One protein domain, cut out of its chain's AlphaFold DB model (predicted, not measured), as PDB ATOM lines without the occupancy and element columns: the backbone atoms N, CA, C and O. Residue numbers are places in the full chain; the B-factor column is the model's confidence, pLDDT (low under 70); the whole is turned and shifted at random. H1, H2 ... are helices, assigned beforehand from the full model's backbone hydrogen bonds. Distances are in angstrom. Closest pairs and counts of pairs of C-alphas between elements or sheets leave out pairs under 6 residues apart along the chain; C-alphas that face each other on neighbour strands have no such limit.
ATOM      1  N   SER A 475     306.449 -15.244  80.461       69.50
ATOM      2  CA  SER A 475     306.355 -14.645  79.125       69.50
ATOM      3  C   SER A 475     306.561 -15.658  77.983       69.50
ATOM      4  O   SER A 475     306.652 -15.238  76.830       69.50
ATOM      5  N   SER A 476     306.649 -16.964  78.278       73.31
ATOM      6  CA  SER A 476     307.035 -18.032  77.332       73.31
ATOM      7  C   SER A 476     305.890 -18.502  76.411       73.31
ATOM      8  O   SER A 476     305.401 -19.627  76.498       73.31
ATOM      9  N   LYS A 477     305.379 -17.627  75.547       74.12
ATOM     10  CA  LYS A 477     304.097 -17.842  74.842       74.12
ATOM     11  C   LYS A 477     304.169 -18.874  73.738       74.12
ATOM     12  O   LYS A 477     303.181 -19.562  73.478       74.12
ATOM     13  N   ARG A 478     305.323 -18.995  73.081       75.38
ATOM     14  CA  ARG A 478     305.503 -19.997  72.027       75.38
ATOM     15  C   ARG A 478     305.413 -21.408  72.602       75.38
ATOM     16  O   ARG A 478     304.846 -22.296  71.965       75.38
ATOM     17  N   CYS A 479     305.876 -21.579  73.839       84.94
ATOM     18  CA  CYS A 479     305.749 -22.826  74.582       84.94
ATOM     19  C   CYS A 479     304.270 -23.206  74.799       84.94
ATOM     20  O   CYS A 479     303.914 -24.366  74.623       84.94
ATOM     21  N   ALA A 480     303.380 -22.240  75.073       86.69
ATOM     22  CA  ALA A 480     301.943 -22.484  75.276       86.69
ATOM     23  C   ALA A 480     301.263 -23.168  74.080       86.69
ATOM     24  O   ALA A 480     300.524 -24.139  74.243       86.69
ATOM     25  N   VAL A 481     301.537 -22.679  72.868       84.31
ATOM     26  CA  VAL A 481     300.993 -23.264  71.633       84.31
ATOM     27  C   VAL A 481     301.520 -24.684  71.442       84.31
ATOM     28  O   VAL A 481     300.759 -25.581  71.083       84.31
ATOM     29  N   HIS A 482     302.809 -24.894  71.707       88.44
ATOM     30  CA  HIS A 482     303.434 -26.203  71.579       88.44
ATOM     31  C   HIS A 482     302.871 -27.222  72.583       88.44
ATOM     32  O   HIS A 482     302.525 -28.324  72.168       88.44
ATOM     33  N   TYR A 483     302.661 -26.849  73.851       92.12
ATOM     34  CA  TYR A 483     302.023 -27.736  74.833       92.12
ATOM     35  C   TYR A 483     300.610 -28.144  74.423       92.12
ATOM     36  O   TYR A 483     300.264 -29.315  74.553       92.12
ATOM     37  N   LEU A 484     299.795 -27.220  73.898       90.62
ATOM     38  CA  LEU A 484     298.455 -27.569  73.421       90.62
ATOM     39  C   LEU A 484     298.513 -28.590  72.281       90.62
ATOM     40  O   LEU A 484     297.762 -29.562  72.289       90.62
ATOM     41  N   LYS A 485     299.407 -28.379  71.310       88.94
ATOM     42  CA  LYS A 485     299.605 -29.327  70.209       88.94
ATOM     43  C   LYS A 485     300.052 -30.690  70.713       88.94
ATOM     44  O   LYS A 485     299.492 -31.692  70.289       88.94
ATOM     45  N   TYR A 486     301.013 -30.714  71.635       91.56
ATOM     46  CA  TYR A 486     301.497 -31.950  72.227       91.56
ATOM     47  C   TYR A 486     300.371 -32.701  72.939       91.56
ATOM     48  O   TYR A 486     300.111 -33.846  72.590       91.56
ATOM     49  N   LEU A 487     299.629 -32.038  73.836       91.44
ATOM     50  CA  LEU A 487     298.477 -32.627  74.529       91.44
ATOM     51  C   LEU A 487     297.463 -33.227  73.549       91.44
ATOM     52  O   LEU A 487     297.026 -34.355  73.747       91.44
ATOM     53  N   LYS A 488     297.147 -32.515  72.460       89.25
ATOM     54  CA  LYS A 488     296.254 -33.025  71.412       89.25
ATOM     55  C   LYS A 488     296.852 -34.199  70.632       89.25
ATOM     56  O   LYS A 488     296.114 -35.113  70.292       89.25
ATOM     57  N   SER A 489     298.162 -34.203  70.374       89.69
ATOM     58  CA  SER A 489     298.841 -35.307  69.676       89.69
ATOM     59  C   SER A 489     298.867 -36.609  70.482       89.69
ATOM     60  O   SER A 489     298.912 -37.685  69.896       89.69
ATOM     61  N   ILE A 490     298.779 -36.517  71.814       88.62
ATOM     62  CA  ILE A 490     298.680 -37.672  72.720       88.62
ATOM     63  C   ILE A 490     297.245 -37.921  73.219       88.62
ATOM     64  O   ILE A 490     297.057 -38.578  74.238       88.62
ATOM     65  N   ASP A 491     296.244 -37.376  72.519       86.56
ATOM     66  CA  ASP A 491     294.805 -37.523  72.804       86.56
ATOM     67  C   ASP A 491     294.375 -37.100  74.226       86.56
ATOM     68  O   ASP A 491     293.368 -37.545  74.779       86.56
ATOM     69  N   ILE A 492     295.123 -36.185  74.851       86.44
ATOM     70  CA  ILE A 492     294.729 -35.574  76.120       86.44
ATOM     71  C   ILE A 492     293.895 -34.332  75.835       86.44
ATOM     72  O   ILE A 492     294.399 -33.291  75.408       86.44
ATOM     73  N   LYS A 493     292.609 -34.411  76.181       90.06
ATOM     74  CA  LYS A 493     291.687 -33.273  76.170       90.06
ATOM     75  C   LYS A 493     292.013 -32.283  77.309       90.06
ATOM     76  O   LYS A 493     291.778 -32.615  78.478       90.06
ATOM     77  N   PRO A 494     292.500 -31.058  77.026       92.06
ATOM     78  CA  PRO A 494     292.844 -30.095  78.067       92.06
ATOM     79  C   PRO A 494     291.615 -29.625  78.852       92.06
ATOM     80  O   PRO A 494     290.525 -29.421  78.309       92.06
ATOM     81  N   SER A 495     291.788 -29.424  80.158       92.12
ATOM     82  CA  SER A 495     290.713 -28.937  81.031       92.12
ATOM     83  C   SER A 495     290.442 -27.434  80.843       92.12
ATOM     84  O   SER A 495     291.325 -26.709  80.376       92.12
ATOM     85  N   PRO A 496     289.274 -26.915  81.276       91.75
ATOM     86  CA  PRO A 496     289.007 -25.474  81.272       91.75
ATOM     87  C   PRO A 496     290.081 -24.646  81.993       91.75
ATOM     88  O   PRO A 496     290.459 -23.571  81.531       91.75
ATOM     89  N   GLN A 497     290.641 -25.186  83.079       92.50
ATOM     90  CA  GLN A 497     291.733 -24.556  83.819       92.50
ATOM     91  C   GLN A 497     293.026 -24.463  82.992       92.50
ATOM     92  O   GLN A 497     293.706 -23.440  83.019       92.50
ATOM     93  N   MET A 498     293.358 -25.511  82.235       93.31
ATOM     94  CA  MET A 498     294.540 -25.528  81.368       93.31
ATOM     95  C   MET A 498     294.431 -24.475  80.260       93.31
ATOM     96  O   MET A 498     295.387 -23.741  80.009       93.31
ATOM     97  N   TYR A 499     293.248 -24.340  79.653       92.88
ATOM     98  CA  TYR A 499     292.963 -23.277  78.687       92.88
ATOM     99  C   TYR A 499     293.082 -21.879  79.301       92.88
ATOM    100  O   TYR A 499     293.733 -21.011  78.716       92.88
ATOM    101  N   SER A 500     292.541 -21.684  80.506       92.12
ATOM    102  CA  SER A 500     292.692 -20.437  81.266       92.12
ATOM    103  C   SER A 500     294.166 -20.053  81.459       92.12
ATOM    104  O   SER A 500     294.553 -18.916  81.186       92.12
ATOM    105  N   TRP A 501     295.025 -20.998  81.850       92.31
ATOM    106  CA  TRP A 501     296.458 -20.744  82.030       92.31
ATOM    107  C   TRP A 501     297.180 -20.342  80.737       92.31
ATOM    108  O   TRP A 501     297.996 -19.416  80.761       92.31
ATOM    109  N   MET A 502     296.860 -20.978  79.605       90.56
ATOM    110  CA  MET A 502     297.437 -20.629  78.298       90.56
ATOM    111  C   MET A 502     296.990 -19.240  77.813       90.56
ATOM    112  O   MET A 502     297.796 -18.465  77.284       90.56
ATOM    113  N   ILE A 503     295.727 -18.880  78.054       88.56
ATOM    114  CA  ILE A 503     295.206 -17.536  77.767       88.56
ATOM    115  C   ILE A 503     295.897 -16.494  78.651       88.56
ATOM    116  O   ILE A 503     296.399 -15.499  78.132       88.56
ATOM    117  N   ASN A 504     296.022 -16.752  79.953       88.12
ATOM    118  CA  ASN A 504     296.701 -15.850  80.888       88.12
ATOM    119  C   ASN A 504     298.174 -15.609  80.521       88.12
ATOM    120  O   ASN A 504     298.647 -14.474  80.604       88.12
ATOM    121  N   CYS A 505     298.886 -16.638  80.046       86.44
ATOM    122  CA  CYS A 505     300.235 -16.482  79.493       86.44
ATOM    123  C   CYS A 505     300.242 -15.525  78.286       86.44
ATOM    124  O   CYS A 505     301.087 -14.631  78.177       86.44
ATOM    125  N   SER A 506     299.254 -15.663  77.396       81.69
ATOM    126  CA  SER A 506     299.136 -14.832  76.194       81.69
ATOM    127  C   SER A 506     298.931 -13.358  76.547       81.69
ATOM    128  O   SER A 506     299.670 -12.511  76.046       81.69
ATOM    129  N   ILE A 507     298.045 -13.052  77.502       79.19
ATOM    130  CA  ILE A 507     297.716 -11.678  77.929       79.19
ATOM    131  C   ILE A 507     298.957 -10.878  78.374       79.19
ATOM    132  O   ILE A 507     299.027  -9.671  78.148       79.19
ATOM    133  N   ARG A 508     299.989 -11.525  78.934       73.25
ATOM    134  CA  ARG A 508     301.206 -10.871  79.458       73.25
ATOM    135  C   ARG A 508     302.162 -10.374  78.360       73.25
ATOM    136  O   ARG A 508     303.264 -10.896  78.208       73.25
ATOM    137  N   GLY A 509     301.740  -9.434  77.506       57.94
ATOM    138  CA  GLY A 509     302.604  -8.712  76.545       57.94
ATOM    139  C   GLY A 509     302.500  -9.087  75.053       57.94
ATOM    140  O   GLY A 509     303.415  -8.785  74.305       57.94
ATOM    141  N   TYR A 510     301.446  -9.793  74.620       61.59
ATOM    142  CA  TYR A 510     301.170 -10.149  73.213       61.59
ATOM    143  C   TYR A 510     299.687 -10.452  73.058       61.59
ATOM    144  O   TYR A 510     299.219 -11.451  73.596       61.59
ATOM    145  N   TYR A 511     298.949  -9.618  72.336       68.12
ATOM    146  CA  TYR A 511     297.495  -9.701  72.354       68.12
ATOM    147  C   TYR A 511     296.859  -9.885  70.972       68.12
ATOM    148  O   TYR A 511     297.440  -9.528  69.953       68.12
ATOM    149  N   GLU A 512     295.662 -10.478  71.023       67.19
ATOM    150  CA  GLU A 512     294.748 -10.995  69.991       67.19
ATOM    151  C   GLU A 512     294.965 -12.435  69.474       67.19
ATOM    152  O   GLU A 512     294.240 -13.319  69.942       67.19
ATOM    153  N   PRO A 513     295.903 -12.763  68.562       74.06
ATOM    154  CA  PRO A 513     295.819 -14.039  67.838       74.06
ATOM    155  C   PRO A 513     295.958 -15.313  68.702       74.06
ATOM    156  O   PRO A 513     295.157 -16.233  68.513       74.06
ATOM    157  N   PRO A 514     296.892 -15.406  69.678       76.19
ATOM    158  CA  PRO A 514     296.986 -16.588  70.540       76.19
ATOM    159  C   PRO A 514     295.761 -16.778  71.443       76.19
ATOM    160  O   PRO A 514     295.324 -17.905  71.657       76.19
ATOM    161  N   VAL A 515     295.161 -15.688  71.937       81.44
ATOM    162  CA  VAL A 515     293.956 -15.752  72.785       81.44
ATOM    163  C   VAL A 515     292.782 -16.325  71.995       81.44
ATOM    164  O   VAL A 515     292.120 -17.251  72.466       81.44
ATOM    165  N   LEU A 516     292.572 -15.840  70.768       78.56
ATOM    166  CA  LEU A 516     291.543 -16.365  69.869       78.56
ATOM    167  C   LEU A 516     291.783 -17.842  69.529       78.56
ATOM    168  O   LEU A 516     290.841 -18.632  69.523       78.56
ATOM    169  N   TYR A 517     293.040 -18.235  69.306       81.56
ATOM    170  CA  TYR A 517     293.412 -19.628  69.057       81.56
ATOM    171  C   TYR A 517     293.066 -20.549  70.237       81.56
ATOM    172  O   TYR A 517     292.477 -21.616  70.037       81.56
ATOM    173  N   PHE A 518     293.387 -20.150  71.470       86.75
ATOM    174  CA  PHE A 518     293.060 -20.942  72.658       86.75
ATOM    175  C   PHE A 518     291.554 -20.995  72.927       86.75
ATOM    176  O   PHE A 518     291.049 -22.064  73.258       86.75
ATOM    177  N   LEU A 519     290.826 -19.891  72.727       84.62
ATOM    178  CA  LEU A 519     289.363 -19.869  72.828       84.62
ATOM    179  C   LEU A 519     288.713 -20.783  71.786       84.62
ATOM    180  O   LEU A 519     287.830 -21.565  72.125       84.62
ATOM    181  N   TRP A 520     289.177 -20.748  70.535       83.00
ATOM    182  CA  TRP A 520     288.660 -21.633  69.492       83.00
ATOM    183  C   TRP A 520     288.862 -23.104  69.849       83.00
ATOM    184  O   TRP A 520     287.911 -23.883  69.798       83.00
ATOM    185  N   ASN A 521     290.067 -23.475  70.291       86.44
ATOM    186  CA  ASN A 521     290.351 -24.839  70.728       86.44
ATOM    187  C   ASN A 521     289.537 -25.239  71.969       86.44
ATOM    188  O   ASN A 521     289.041 -26.363  72.018       86.44
ATOM    189  N   TYR A 522     289.324 -24.320  72.917       88.12
ATOM    190  CA  TYR A 522     288.453 -24.550  74.069       88.12
ATOM    191  C   TYR A 522     287.044 -24.955  73.632       88.12
ATOM    192  O   TYR A 522     286.533 -25.939  74.148       88.12
ATOM    193  N   TYR A 523     286.433 -24.265  72.663       82.75
ATOM    194  CA  TYR A 523     285.077 -24.585  72.187       82.75
ATOM    195  C   TYR A 523     284.996 -25.793  71.242       82.75
ATOM    196  O   TYR A 523     283.900 -26.294  70.969       82.75
ATOM    197  N   GLN A 524     286.129 -26.280  70.726       83.81
ATOM    198  CA  GLN A 524     286.160 -27.605  70.100       83.81
ATOM    199  C   GLN A 524     286.060 -28.705  71.155       83.81
ATOM    200  O   GLN A 524     285.367 -29.698  70.940       83.81
ATOM    201  N   ASP A 525     286.689 -28.489  72.307       86.12
ATOM    202  CA  ASP A 525     286.756 -29.481  73.368       86.12
ATOM    203  C   ASP A 525     285.544 -29.380  74.318       86.12
ATOM    204  O   ASP A 525     285.018 -30.394  74.775       86.12
ATOM    205  N   HIS A 526     285.045 -28.183  74.607       85.44
ATOM    206  CA  HIS A 526     284.026 -27.917  75.626       85.44
ATOM    207  C   HIS A 526     282.828 -27.178  75.030       85.44
ATOM    208  O   HIS A 526     282.981 -26.214  74.289       85.44
ATOM    209  N   ALA A 527     281.615 -27.615  75.373       77.81
ATOM    210  CA  ALA A 527     280.394 -27.054  74.791       77.81
ATOM    211  C   ALA A 527     280.058 -25.637  75.297       77.81
ATOM    212  O   ALA A 527     279.471 -24.855  74.559       77.81
ATOM    213  N   ALA A 528     280.432 -25.309  76.538       79.44
ATOM    214  CA  ALA A 528     280.083 -24.050  77.199       79.44
ATOM    215  C   ALA A 528     281.220 -23.546  78.101       79.44
ATOM    216  O   ALA A 528     282.126 -24.306  78.458       79.44
ATOM    217  N   LEU A 529     281.171 -22.272  78.506       81.44
ATOM    218  CA  LEU A 529     282.103 -21.709  79.491       81.44
ATOM    219  C   LEU A 529     281.843 -22.292  80.879       81.44
ATOM    220  O   LEU A 529     280.735 -22.219  81.402       81.44
ATOM    221  N   GLN A 530     282.888 -22.830  81.504       79.44
ATOM    222  CA  GLN A 530     282.794 -23.454  82.822       79.44
ATOM    223  C   GLN A 530     283.813 -22.862  83.799       79.44
ATOM    224  O   GLN A 530     284.952 -22.570  83.431       79.44
ATOM    225  N   GLY A 531     283.398 -22.720  85.062       81.38
ATOM    226  CA  GLY A 531     284.271 -22.414  86.199       81.38
ATOM    227  C   GLY A 531     285.243 -21.254  85.958       81.38
ATOM    228  O   GLY A 531     284.846 -20.134  85.638       81.38
ATOM    229  N   THR A 532     286.536 -21.541  86.104       82.31
ATOM    230  CA  THR A 532     287.644 -20.578  85.997       82.31
ATOM    231  C   THR A 532     287.836 -19.994  84.599       82.31
ATOM    232  O   THR A 532     288.343 -18.879  84.459       82.31
ATOM    233  N   MET A 533     287.368 -20.681  83.556       86.00
ATOM    234  CA  MET A 533     287.399 -20.158  82.193       86.00
ATOM    235  C   MET A 533     286.444 -18.970  82.024       86.00
ATOM    236  O   MET A 533     286.801 -17.983  81.388       86.00
ATOM    237  N   LYS A 534     285.264 -19.010  82.663       84.81
ATOM    238  CA  LYS A 534     284.311 -17.886  82.653       84.81
ATOM    239  C   LYS A 534     284.916 -16.638  83.293       84.81
ATOM    240  O   LYS A 534     284.743 -15.542  82.772       84.81
ATOM    241  N   GLN A 535     285.664 -16.810  84.385       85.75
ATOM    242  CA  GLN A 535     286.403 -15.711  85.011       85.75
ATOM    243  C   GLN A 535     287.510 -15.185  84.091       85.75
ATOM    244  O   GLN A 535     287.595 -13.988  83.861       85.75
ATOM    245  N   THR A 536     288.276 -16.082  83.470       87.44
ATOM    246  CA  THR A 536     289.346 -15.697  82.532       87.44
ATOM    247  C   THR A 536     288.813 -14.869  81.365       87.44
ATOM    248  O   THR A 536     289.432 -13.885  80.988       87.44
ATOM    249  N   VAL A 537     287.645 -15.229  80.821       85.56
ATOM    250  CA  VAL A 537     286.978 -14.457  79.762       85.56
ATOM    251  C   VAL A 537     286.533 -13.077  80.256       85.56
ATOM    252  O   VAL A 537     286.698 -12.097  79.535       85.56
ATOM    253  N   LYS A 538     286.017 -12.964  81.489       85.06
ATOM    254  CA  LYS A 538     285.678 -11.661  82.096       85.06
ATOM    255  C   LYS A 538     286.895 -10.754  82.267       85.06
ATOM    256  O   LYS A 538     286.752  -9.541  82.147       85.06
ATOM    257  N   ASP A 539     288.062 -11.337  82.510       85.75
ATOM    258  CA  ASP A 539     289.308 -10.605  82.744       85.75
ATOM    259  C   ASP A 539     290.045 -10.243  81.439       85.75
ATOM    260  O   ASP A 539     291.095  -9.600  81.473       85.75
ATOM    261  N   LEU A 540     289.506 -10.622  80.271       85.88
ATOM    262  CA  LEU A 540     290.055 -10.212  78.979       85.88
ATOM    263  C   LEU A 540     289.914  -8.689  78.777       85.88
ATOM    264  O   LEU A 540     288.876  -8.126  79.135       85.88
ATOM    265  N   PRO A 541     290.913  -8.021  78.171       81.69
ATOM    266  CA  PRO A 541     290.805  -6.642  77.702       81.69
ATOM    267  C   PRO A 541     289.537  -6.344  76.892       81.69
ATOM    268  O   PRO A 541     289.140  -7.147  76.047       81.69
ATOM    269  N   ASP A 542     288.960  -5.159  77.114       81.06
ATOM    270  CA  ASP A 542     287.749  -4.670  76.428       81.06
ATOM    271  C   ASP A 542     288.032  -4.104  75.020       81.06
ATOM    272  O   ASP A 542     287.114  -3.733  74.290       81.06
ATOM    273  N   GLU A 543     289.300  -4.052  74.614       74.38
ATOM    274  CA  GLU A 543     289.733  -3.481  73.339       74.38
ATOM    275  C   GLU A 543     289.863  -4.538  72.227       74.38
ATOM    276  O   GLU A 543     290.204  -5.703  72.460       74.38
ATOM    277  N   GLY A 544     289.625  -4.098  70.987       71.94
ATOM    278  CA  GLY A 544     289.893  -4.870  69.774       71.94
ATOM    279  C   GLY A 544     288.977  -6.082  69.548       71.94
ATOM    280  O   GLY A 544     287.853  -6.148  70.051       71.94
ATOM    281  N   THR A 545     289.450  -7.048  68.757       69.38
ATOM    282  CA  THR A 545     288.685  -8.247  68.358       69.38
ATOM    283  C   THR A 545     288.324  -9.103  69.571       69.38
ATOM    284  O   THR A 545     287.246  -9.694  69.637       69.38
ATOM    285  N   VAL A 546     289.218  -9.161  70.564       73.75
ATOM    286  CA  VAL A 546     288.985  -9.947  71.781       73.75
ATOM    287  C   VAL A 546     287.983  -9.263  72.713       73.75
ATOM    288  O   VAL A 546     287.171  -9.964  73.310       73.75
ATOM    289  N   GLY A 547     287.977  -7.927  72.792       73.31
ATOM    290  CA  GLY A 547     286.966  -7.175  73.538       73.31
ATOM    291  C   GLY A 547     285.554  -7.372  72.980       73.31
ATOM    292  O   GLY A 547     284.629  -7.689  73.723       73.31
ATOM    293  N   GLN A 548     285.392  -7.303  71.654       72.31
ATOM    294  CA  GLN A 548     284.112  -7.606  70.995       72.31
ATOM    295  C   GLN A 548     283.663  -9.046  71.259       72.31
ATOM    296  O   GLN A 548     282.503  -9.296  71.590       72.31
ATOM    297  N   LEU A 549     284.599  -9.997  71.156       73.31
ATOM    298  CA  LEU A 549     284.327 -11.396  71.444       73.31
ATOM    299  C   LEU A 549     283.887 -11.566  72.904       73.31
ATOM    300  O   LEU A 549     282.858 -12.182  73.132       73.31
ATOM    301  N   LYS A 550     284.584 -10.971  73.880       79.75
ATOM    302  CA  LYS A 550     284.253 -11.038  75.315       79.75
ATOM    303  C   LYS A 550     282.784 -10.721  75.607       79.75
ATOM    304  O   LYS A 550     282.153 -11.493  76.328       79.75
ATOM    305  N   TYR A 551     282.228  -9.643  75.050       73.88
ATOM    306  CA  TYR A 551     280.813  -9.299  75.257       73.88
ATOM    307  C   TYR A 551     279.884 -10.389  74.717       73.88
ATOM    308  O   TYR A 551     279.023 -10.881  75.445       73.88
ATOM    309  N   HIS A 552     280.140 -10.875  73.500       72.88
ATOM    310  CA  HIS A 552     279.398 -12.004  72.939       72.88
ATOM    311  C   HIS A 552     279.573 -13.301  73.747       72.88
ATOM    312  O   HIS A 552     278.614 -14.064  73.874       72.88
ATOM    313  N   LEU A 553     280.765 -13.535  74.317       74.25
ATOM    314  CA  LEU A 553     281.066 -14.700  75.150       74.25
ATOM    315  C   LEU A 553     280.309 -14.714  76.476       74.25
ATOM    316  O   LEU A 553     279.998 -15.786  76.987       74.25
ATOM    317  N   LEU A 554     280.036 -13.538  77.040       72.06
ATOM    318  CA  LEU A 554     279.344 -13.401  78.319       72.06
ATOM    319  C   LEU A 554     277.819 -13.344  78.172       72.06
ATOM    320  O   LEU A 554     277.122 -13.719  79.115       72.06
ATOM    321  N   GLU A 555     277.310 -12.903  77.020       69.88
ATOM    322  CA  GLU A 555     275.871 -12.808  76.739       69.88
ATOM    323  C   GLU A 555     275.257 -14.114  76.217       69.88
ATOM    324  O   GLU A 555     274.095 -14.395  76.501       69.88
ATOM    325  N   ASN A 556     276.016 -14.937  75.487       66.12
ATOM    326  CA  ASN A 556     275.531 -16.196  74.919       66.12
ATOM    327  C   ASN A 556     276.526 -17.320  75.208       66.12
ATOM    328  O   ASN A 556     277.547 -17.380  74.550       66.12
ATOM    329  N   ASP A 557     276.232 -18.266  76.108       58.88
ATOM    330  CA  ASP A 557     277.174 -19.348  76.476       58.88
ATOM    331  C   ASP A 557     277.438 -20.387  75.341       58.88
ATOM    332  O   ASP A 557     278.281 -21.272  75.502       58.88
ATOM    333  N   ASN A 558     276.762 -20.288  74.182       58.00
ATOM    334  CA  ASN A 558     276.765 -21.284  73.095       58.00
ATOM    335  C   ASN A 558     277.411 -20.735  71.796       58.00
ATOM    336  O   ASN A 558     276.759 -20.109  70.964       58.00
ATOM    337  N   ILE A 559     278.726 -20.932  71.629       56.97
ATOM    338  CA  ILE A 559     279.584 -20.014  70.830       56.97
ATOM    339  C   ILE A 559     280.398 -20.732  69.756       56.97
ATOM    340  O   ILE A 559     281.373 -20.215  69.212       56.97
ATOM    341  N   LYS A 560     279.990 -21.939  69.371       54.84
ATOM    342  CA  LYS A 560     280.636 -22.594  68.231       54.84
ATOM    343  C   LYS A 560     280.446 -21.770  66.944       54.84
ATOM    344  O   LYS A 560     281.350 -21.710  66.122       54.84
ATOM    345  N   ALA A 561     279.319 -21.061  66.807       56.56
ATOM    346  CA  ALA A 561     279.038 -20.177  65.671       56.56
ATOM    347  C   ALA A 561     279.821 -18.849  65.714       56.56
ATOM    348  O   ALA A 561     280.419 -18.473  64.708       56.56
ATOM    349  N   ALA A 562     279.877 -18.173  66.870       56.06
ATOM    350  CA  ALA A 562     280.534 -16.867  66.992       56.06
ATOM    351  C   ALA A 562     282.072 -16.950  66.946       56.06
ATOM    352  O   ALA A 562     282.702 -16.084  66.355       56.06
ATOM    353  N   VAL A 563     282.708 -18.012  67.458       57.28
ATOM    354  CA  VAL A 563     284.167 -18.189  67.289       57.28
ATOM    355  C   VAL A 563     284.515 -18.572  65.837       57.28
ATOM    356  O   VAL A 563     285.534 -18.130  65.307       57.28
ATOM    357  N   ASN A 564     283.645 -19.321  65.148       58.91
ATOM    358  CA  ASN A 564     283.833 -19.658  63.732       58.91
ATOM    359  C   ASN A 564     283.659 -18.447  62.792       58.91
ATOM    360  O   ASN A 564     284.325 -18.399  61.756       58.91
ATOM    361  N   SER A 565     282.831 -17.454  63.147       54.69
ATOM    362  CA  SER A 565     282.676 -16.222  62.354       54.69
ATOM    363  C   SER A 565     283.906 -15.309  62.378       54.69
ATOM    364  O   SER A 565     284.063 -14.497  61.472       54.69
ATOM    365  N   PHE A 566     284.822 -15.469  63.343       54.75
ATOM    366  CA  PHE A 566     286.065 -14.686  63.408       54.75
ATOM    367  C   PHE A 566     287.200 -15.209  62.502       54.75
ATOM    368  O   PHE A 566     288.325 -14.734  62.613       54.75
ATOM    369  N   HIS A 567     286.930 -16.151  61.582       50.41
ATOM    370  CA  HIS A 567     287.856 -16.612  60.531       50.41
ATOM    371  C   HIS A 567     289.326 -16.758  60.978       50.41
ATOM    372  O   HIS A 567     290.260 -16.357  60.283       50.41
ATOM    373  N   VAL A 568     289.560 -17.410  62.121       51.38
ATOM    374  CA  VAL A 568     290.911 -17.817  62.528       51.38
ATOM    375  C   VAL A 568     291.303 -19.052  61.707       51.38
ATOM    376  O   VAL A 568     291.382 -20.168  62.209       51.38
ATOM    377  N   LYS A 569     291.505 -18.877  60.393       44.62
ATOM    378  CA  LYS A 569     292.241 -19.856  59.586       44.62
ATOM    379  C   LYS A 569     293.688 -19.796  60.060       44.62
ATOM    380  O   LYS A 569     294.426 -18.866  59.736       44.62
ATOM    381  N   ALA A 570     294.044 -20.766  60.892       47.16
ATOM    382  CA  ALA A 570     295.372 -20.983  61.426       47.16
ATOM    383  C   ALA A 570     296.389 -21.194  60.290       47.16
ATOM    384  O   ALA A 570     296.624 -22.315  59.861       47.16
ATOM    385  N   ASN A 571     297.005 -20.113  59.808       44.69
ATOM    386  CA  ASN A 571     298.370 -20.190  59.298       44.69
ATOM    387  C   ASN A 571     299.281 -19.872  60.480       44.69
ATOM    388  O   ASN A 571     299.451 -18.707  60.847       44.69
ATOM    389  N   GLU A 572     299.816 -20.926  61.089       46.22
ATOM    390  CA  GLU A 572     300.707 -20.888  62.254       46.22
ATOM    391  C   GLU A 572     301.868 -19.906  62.060       46.22
ATOM    392  O   GLU A 572     302.163 -19.108  62.951       46.22
ATOM    393  N   ASP A 573     302.427 -19.879  60.850       42.34
ATOM    394  CA  ASP A 573     303.519 -18.984  60.477       42.34
ATOM    395  C   ASP A 573     303.064 -17.531  60.332       42.34
ATOM    396  O   ASP A 573     303.806 -16.622  60.676       42.34
ATOM    397  N   ASN A 574     301.825 -17.260  59.909       42.91
ATOM    398  CA  ASN A 574     301.317 -15.884  59.832       42.91
ATOM    399  C   ASN A 574     300.965 -15.314  61.206       42.91
ATOM    400  O   ASN A 574     301.075 -14.107  61.387       42.91
ATOM    401  N   ILE A 575     300.543 -16.142  62.164       46.38
ATOM    402  CA  ILE A 575     300.271 -15.686  63.530       46.38
ATOM    403  C   ILE A 575     301.588 -15.327  64.226       46.38
ATOM    404  O   ILE A 575     301.676 -14.248  64.799       46.38
ATOM    405  N   LEU A 576     302.618 -16.170  64.096       46.06
ATOM    406  CA  LEU A 576     303.954 -15.920  64.652       46.06
ATOM    407  C   LEU A 576     304.708 -14.787  63.925       46.06
ATOM    408  O   LEU A 576     305.405 -14.017  64.584       46.06
ATOM    409  N   ASN A 577     304.537 -14.646  62.600       43.31
ATOM    410  CA  ASN A 577     305.209 -13.617  61.791       43.31
ATOM    411  C   ASN A 577     304.491 -12.253  61.793       43.31
ATOM    412  O   ASN A 577     305.153 -11.231  61.623       43.31
ATOM    413  N   LYS A 578     303.161 -12.187  61.993       40.84
ATOM    414  CA  LYS A 578     302.424 -10.905  62.119       40.84
ATOM    415  C   LYS A 578     302.478 -10.313  63.525       40.84
ATOM    416  O   LYS A 578     302.285  -9.109  63.676       40.84
ATOM    417  N   THR A 579     302.776 -11.108  64.550       42.81
ATOM    418  CA  THR A 579     303.014 -10.627  65.919       42.81
ATOM    419  C   THR A 579     304.441 -10.105  66.085       42.81
ATOM    420  O   THR A 579     305.187 -10.567  66.950       42.81
ATOM    421  N   GLY A 580     304.836  -9.137  65.255       37.81
ATOM    422  CA  GLY A 580     306.027  -8.338  65.524       37.81
ATOM    423  C   GLY A 580     305.948  -7.779  66.947       37.81
ATOM    424  O   GLY A 580     304.928  -7.213  67.346       37.81
ATOM    425  N   PHE A 581     307.003  -8.009  67.727       40.94
ATOM    426  CA  PHE A 581     307.123  -7.588  69.119       40.94
ATOM    427  C   PHE A 581     306.742  -6.107  69.283       40.94
ATOM    428  O   PHE A 581     307.433  -5.221  68.786       40.94
ATOM    429  N   LYS A 582     305.716  -5.823  70.088       43.16
ATOM    430  CA  LYS A 582     305.677  -4.586  70.879       43.16
ATOM    431  C   LYS A 582     306.112  -4.926  72.302       43.16
ATOM    432  O   LYS A 582     305.315  -4.900  73.229       43.16
ATOM    433  N   SER A 583     307.374  -5.310  72.472       39.59
ATOM    434  CA  SER A 583     307.979  -5.412  73.801       39.59
ATOM    435  C   SER A 583     309.342  -4.737  73.765       39.59
ATOM    436  O   SER A 583     310.168  -5.035  72.906       39.59
ATOM    437  N   HIS A 584     309.573  -3.824  74.699       40.09
ATOM    438  CA  HIS A 584     310.800  -3.043  74.813       40.09
ATOM    439  C   HIS A 584     312.046  -3.865  75.226       40.09
ATOM    440  O   HIS A 584     313.109  -3.274  75.379       40.09
ATOM    441  N   ASN A 585     311.976  -5.202  75.366       45.22
ATOM    442  CA  ASN A 585     313.047  -6.009  75.972       45.22
ATOM    443  C   ASN A 585     313.448  -7.251  75.145       45.22
ATOM    444  O   ASN A 585     312.864  -8.323  75.295       45.22
ATOM    445  N   LYS A 586     314.540  -7.140  74.368       50.84
ATOM    446  CA  LYS A 586     315.206  -8.240  73.620       50.84
ATOM    447  C   LYS A 586     315.597  -9.463  74.474       50.84
ATOM    448  O   LYS A 586     315.847 -10.537  73.943       50.84
ATOM    449  N   TYR A 587     315.670  -9.310  75.797       46.59
ATOM    450  CA  TYR A 587     316.099 -10.363  76.723       46.59
ATOM    451  C   TYR A 587     315.092 -11.524  76.829       46.59
ATOM    452  O   TYR A 587     315.497 -12.680  76.891       46.59
ATOM    453  N   HIS A 588     313.785 -11.248  76.795       55.00
ATOM    454  CA  HIS A 588     312.750 -12.285  76.937       55.00
ATOM    455  C   HIS A 588     312.548 -13.127  75.666       55.00
ATOM    456  O   HIS A 588     312.111 -14.271  75.749       55.00
ATOM    457  N   GLU A 589     312.900 -12.577  74.502       59.53
ATOM    458  CA  GLU A 589     312.767 -13.230  73.193       59.53
ATOM    459  C   GLU A 589     313.731 -14.409  73.014       59.53
ATOM    460  O   GLU A 589     313.357 -15.448  72.463       59.53
ATOM    461  N   LYS A 590     314.965 -14.260  73.513       64.19
ATOM    462  CA  LYS A 590     315.985 -15.306  73.441       64.19
ATOM    463  C   LYS A 590     315.617 -16.502  74.324       64.19
ATOM    464  O   LYS A 590     315.609 -17.625  73.838       64.19
ATOM    465  N   HIS A 591     315.205 -16.247  75.568       63.97
ATOM    466  CA  HIS A 591     314.815 -17.303  76.512       63.97
ATOM    467  C   HIS A 591     313.576 -18.091  76.057       63.97
ATOM    468  O   HIS A 591     313.602 -19.312  76.113       63.97
ATOM    469  N   ASP A 592     312.527 -17.440  75.528       71.50
ATOM    470  CA  ASP A 592     311.345 -18.161  74.999       71.50
ATOM    471  C   ASP A 592     311.685 -19.010  73.760       71.50
ATOM    472  O   ASP A 592     311.117 -20.079  73.549       71.50
ATOM    473  N   SER A 593     312.633 -18.557  72.935       76.69
ATOM    474  CA  SER A 593     313.071 -19.308  71.752       76.69
ATOM    475  C   SER A 593     313.942 -20.512  72.120       76.69
ATOM    476  O   SER A 593     313.749 -21.589  71.554       76.69
ATOM    477  N   ASP A 594     314.847 -20.349  73.087       81.94
ATOM    478  CA  ASP A 594     315.702 -21.424  73.600       81.94
ATOM    479  C   ASP A 594     314.866 -22.486  74.340       81.94
ATOM    480  O   ASP A 594     315.025 -23.686  74.099       81.94
ATOM    481  N   ASP A 595     313.913 -22.058  75.176       85.19
ATOM    482  CA  ASP A 595     312.981 -22.946  75.880       85.19
ATOM    483  C   ASP A 595     312.101 -23.734  74.895       85.19
ATOM    484  O   ASP A 595     311.950 -24.951  75.021       85.19
ATOM    485  N   LEU A 596     311.572 -23.075  73.857       85.50
ATOM    486  CA  LEU A 596     310.790 -23.739  72.813       85.50
ATOM    487  C   LEU A 596     311.610 -24.777  72.040       85.50
ATOM    488  O   LEU A 596     311.091 -25.845  71.714       85.50
ATOM    489  N   ALA A 597     312.865 -24.465  71.705       87.00
ATOM    490  CA  ALA A 597     313.738 -25.386  70.984       87.00
ATOM    491  C   ALA A 597     313.984 -26.665  71.796       87.00
ATOM    492  O   ALA A 597     313.853 -27.764  71.256       87.00
ATOM    493  N   LYS A 598     314.243 -26.524  73.103       88.62
ATOM    494  CA  LYS A 598     314.353 -27.661  74.030       88.62
ATOM    495  C   LYS A 598     313.050 -28.454  74.099       88.62
ATOM    496  O   LYS A 598     313.070 -29.673  73.953       88.62
ATOM    497  N   LEU A 599     311.910 -27.778  74.262       90.38
ATOM    498  CA  LEU A 599     310.611 -28.448  74.358       90.38
ATOM    499  C   LEU A 599     310.265 -29.259  73.113       90.38
ATOM    500  O   LEU A 599     309.801 -30.381  73.260       90.38
ATOM    501  N   LYS A 600     310.552 -28.753  71.909       89.56
ATOM    502  CA  LYS A 600     310.311 -29.500  70.663       89.56
ATOM    503  C   LYS A 600     311.096 -30.808  70.581       89.56
ATOM    504  O   LYS A 600     310.618 -31.747  69.952       89.56
ATOM    505  N   ALA A 601     312.285 -30.861  71.183       89.25
ATOM    506  CA  ALA A 601     313.073 -32.087  71.259       89.25
ATOM    507  C   ALA A 601     312.498 -33.073  72.290       89.25
ATOM    508  O   ALA A 601     312.491 -34.275  72.052       89.25
ATOM    509  N   ILE A 602     311.988 -32.559  73.414       91.19
ATOM    510  CA  ILE A 602     311.473 -33.367  74.529       91.19
ATOM    511  C   ILE A 602     310.055 -33.897  74.254       91.19
ATOM    512  O   ILE A 602     309.744 -35.041  74.582       91.19
ATOM    513  N   LEU A 603     309.194 -33.055  73.676       90.25
ATOM    514  CA  LEU A 603     307.763 -33.270  73.446       90.25
ATOM    515  C   LEU A 603     307.457 -33.194  71.940       90.25
ATOM    516  O   LEU A 603     306.874 -32.213  71.464       90.25
ATOM    517  N   PRO A 604     307.872 -34.196  71.148       85.81
ATOM    518  CA  PRO A 604     307.656 -34.167  69.710       85.81
ATOM    519  C   PRO A 604     306.155 -34.186  69.387       85.81
ATOM    520  O   PRO A 604     305.390 -34.970  69.944       85.81
ATOM    521  N   VAL A 605     305.745 -33.306  68.473       81.50
ATOM    522  CA  VAL A 605     304.397 -33.277  67.893       81.50
ATOM    523  C   VAL A 605     304.518 -33.878  66.499       81.50
ATOM    524  O   VAL A 605     305.225 -33.302  65.668       81.50
ATOM    525  N   TYR A 606     303.887 -35.032  66.284       62.97
ATOM    526  CA  TYR A 606     303.919 -35.775  65.020       62.97
ATOM    527  C   TYR A 606     302.727 -35.458  64.124       62.97
ATOM    528  O   TYR A 606     301.618 -35.253  64.673       62.97
TER     529      TYR A 606
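AT A GLANCE: This is residues 475 to 606 of the 606 residues of an uncharacterized protein of Candida orthopsilosis (strain 90-125) (UniProt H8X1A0). A mostly aligned set of helices is built round the hairpin of H2 and H3, with H1 beside H2 and the long H8 beyond H1 at one end of the longest axis. At the other end H4 packs on H2, H6 packs on H3, and H5 touches H4 at a steep tilt; H7 lies near H3. The printed part has 132 residues, with eight named helices in the order H1 to H8 and no named strand, and its class is all helix. It is compact, with a radius of gyration of the C-alphas of 14.8 A and spans of 41 by 36 by 26 A.

HOW THE PARTS SIT: H8, residues 586 to 602, touches H1, residues 477 to 489, at a shallow tilt of 17 degrees, the same way; the closest C-alphas, of Leu 596 and Cys 479, are 5.4 A apart, and H1 touches with residues 477 to 482 alone. H1 and H2, residues 496 to 507, form a helical hairpin at 27 degrees; residues 477 to 480 alone touch residues 502 to 506 alone, and the closest C-alphas, of Ala 480 and Met 502, are 5.7 A apart. H2 is the hub, touching three helices. It forms a second hairpin with H3, residues 513 to 525, at a tilt of 8 degrees, with the C-alphas of Ile 503 and Val 515 closest at 5.4 A. H4, residues 531 to 538, touches H2 at 26 degrees, the same way, closest at the C-alphas of Met 533 and Ser 500, 5.4 A. H5, residues 544 to 555, touches H4 with residues 550 to 554 alone, at a steep tilt of 47 degrees; the C-alphas of Lys 550 and Val 537 are closest, 6.2 A. H6, residues 560 to 565, touches residues 519 to 524 of H3 alone, with the C-alphas of Val 563 and Trp 520 closest at 6.1 A. H7, residues 572 to 578, touches no helix but is near H3, with the C-alphas of Ile 575 and Pro 513 closest at 6.4 A. H2 and H8 are apart. In H2, H3, H5, H6 and H7 every O i to N i+4 pair is within hydrogen-bond range; in H1 8 of 9 are, in H4 3 of 4 and in H8 11 of 13.

IN THESE COORDINATES: H8 is 25.4 A long from C-alpha 586 at (315.206, -8.240, 73.620) to C-alpha 602 at (311.473, -33.367, 74.529). H1 begins with C-alpha 477 at (304.097, -17.842, 74.842) and is 19.0 A long. H3 measures 18.7 A, H5 17.6 A, H2 16.7 A, H4 11.6 A, H7 10.1 A and H6 8.9 A.

THE WHOLE: The C-alphas of Glu 555 and Ala 601 are the two farthest apart, 42.3 A. The printed part has no cut and ends at Tyr 606, the chain's last residue. No link is long. Mean pLDDT of the printed part is 73.6; residues under 70 are 475, 509 to 512, 545, 555 to 591 and 606.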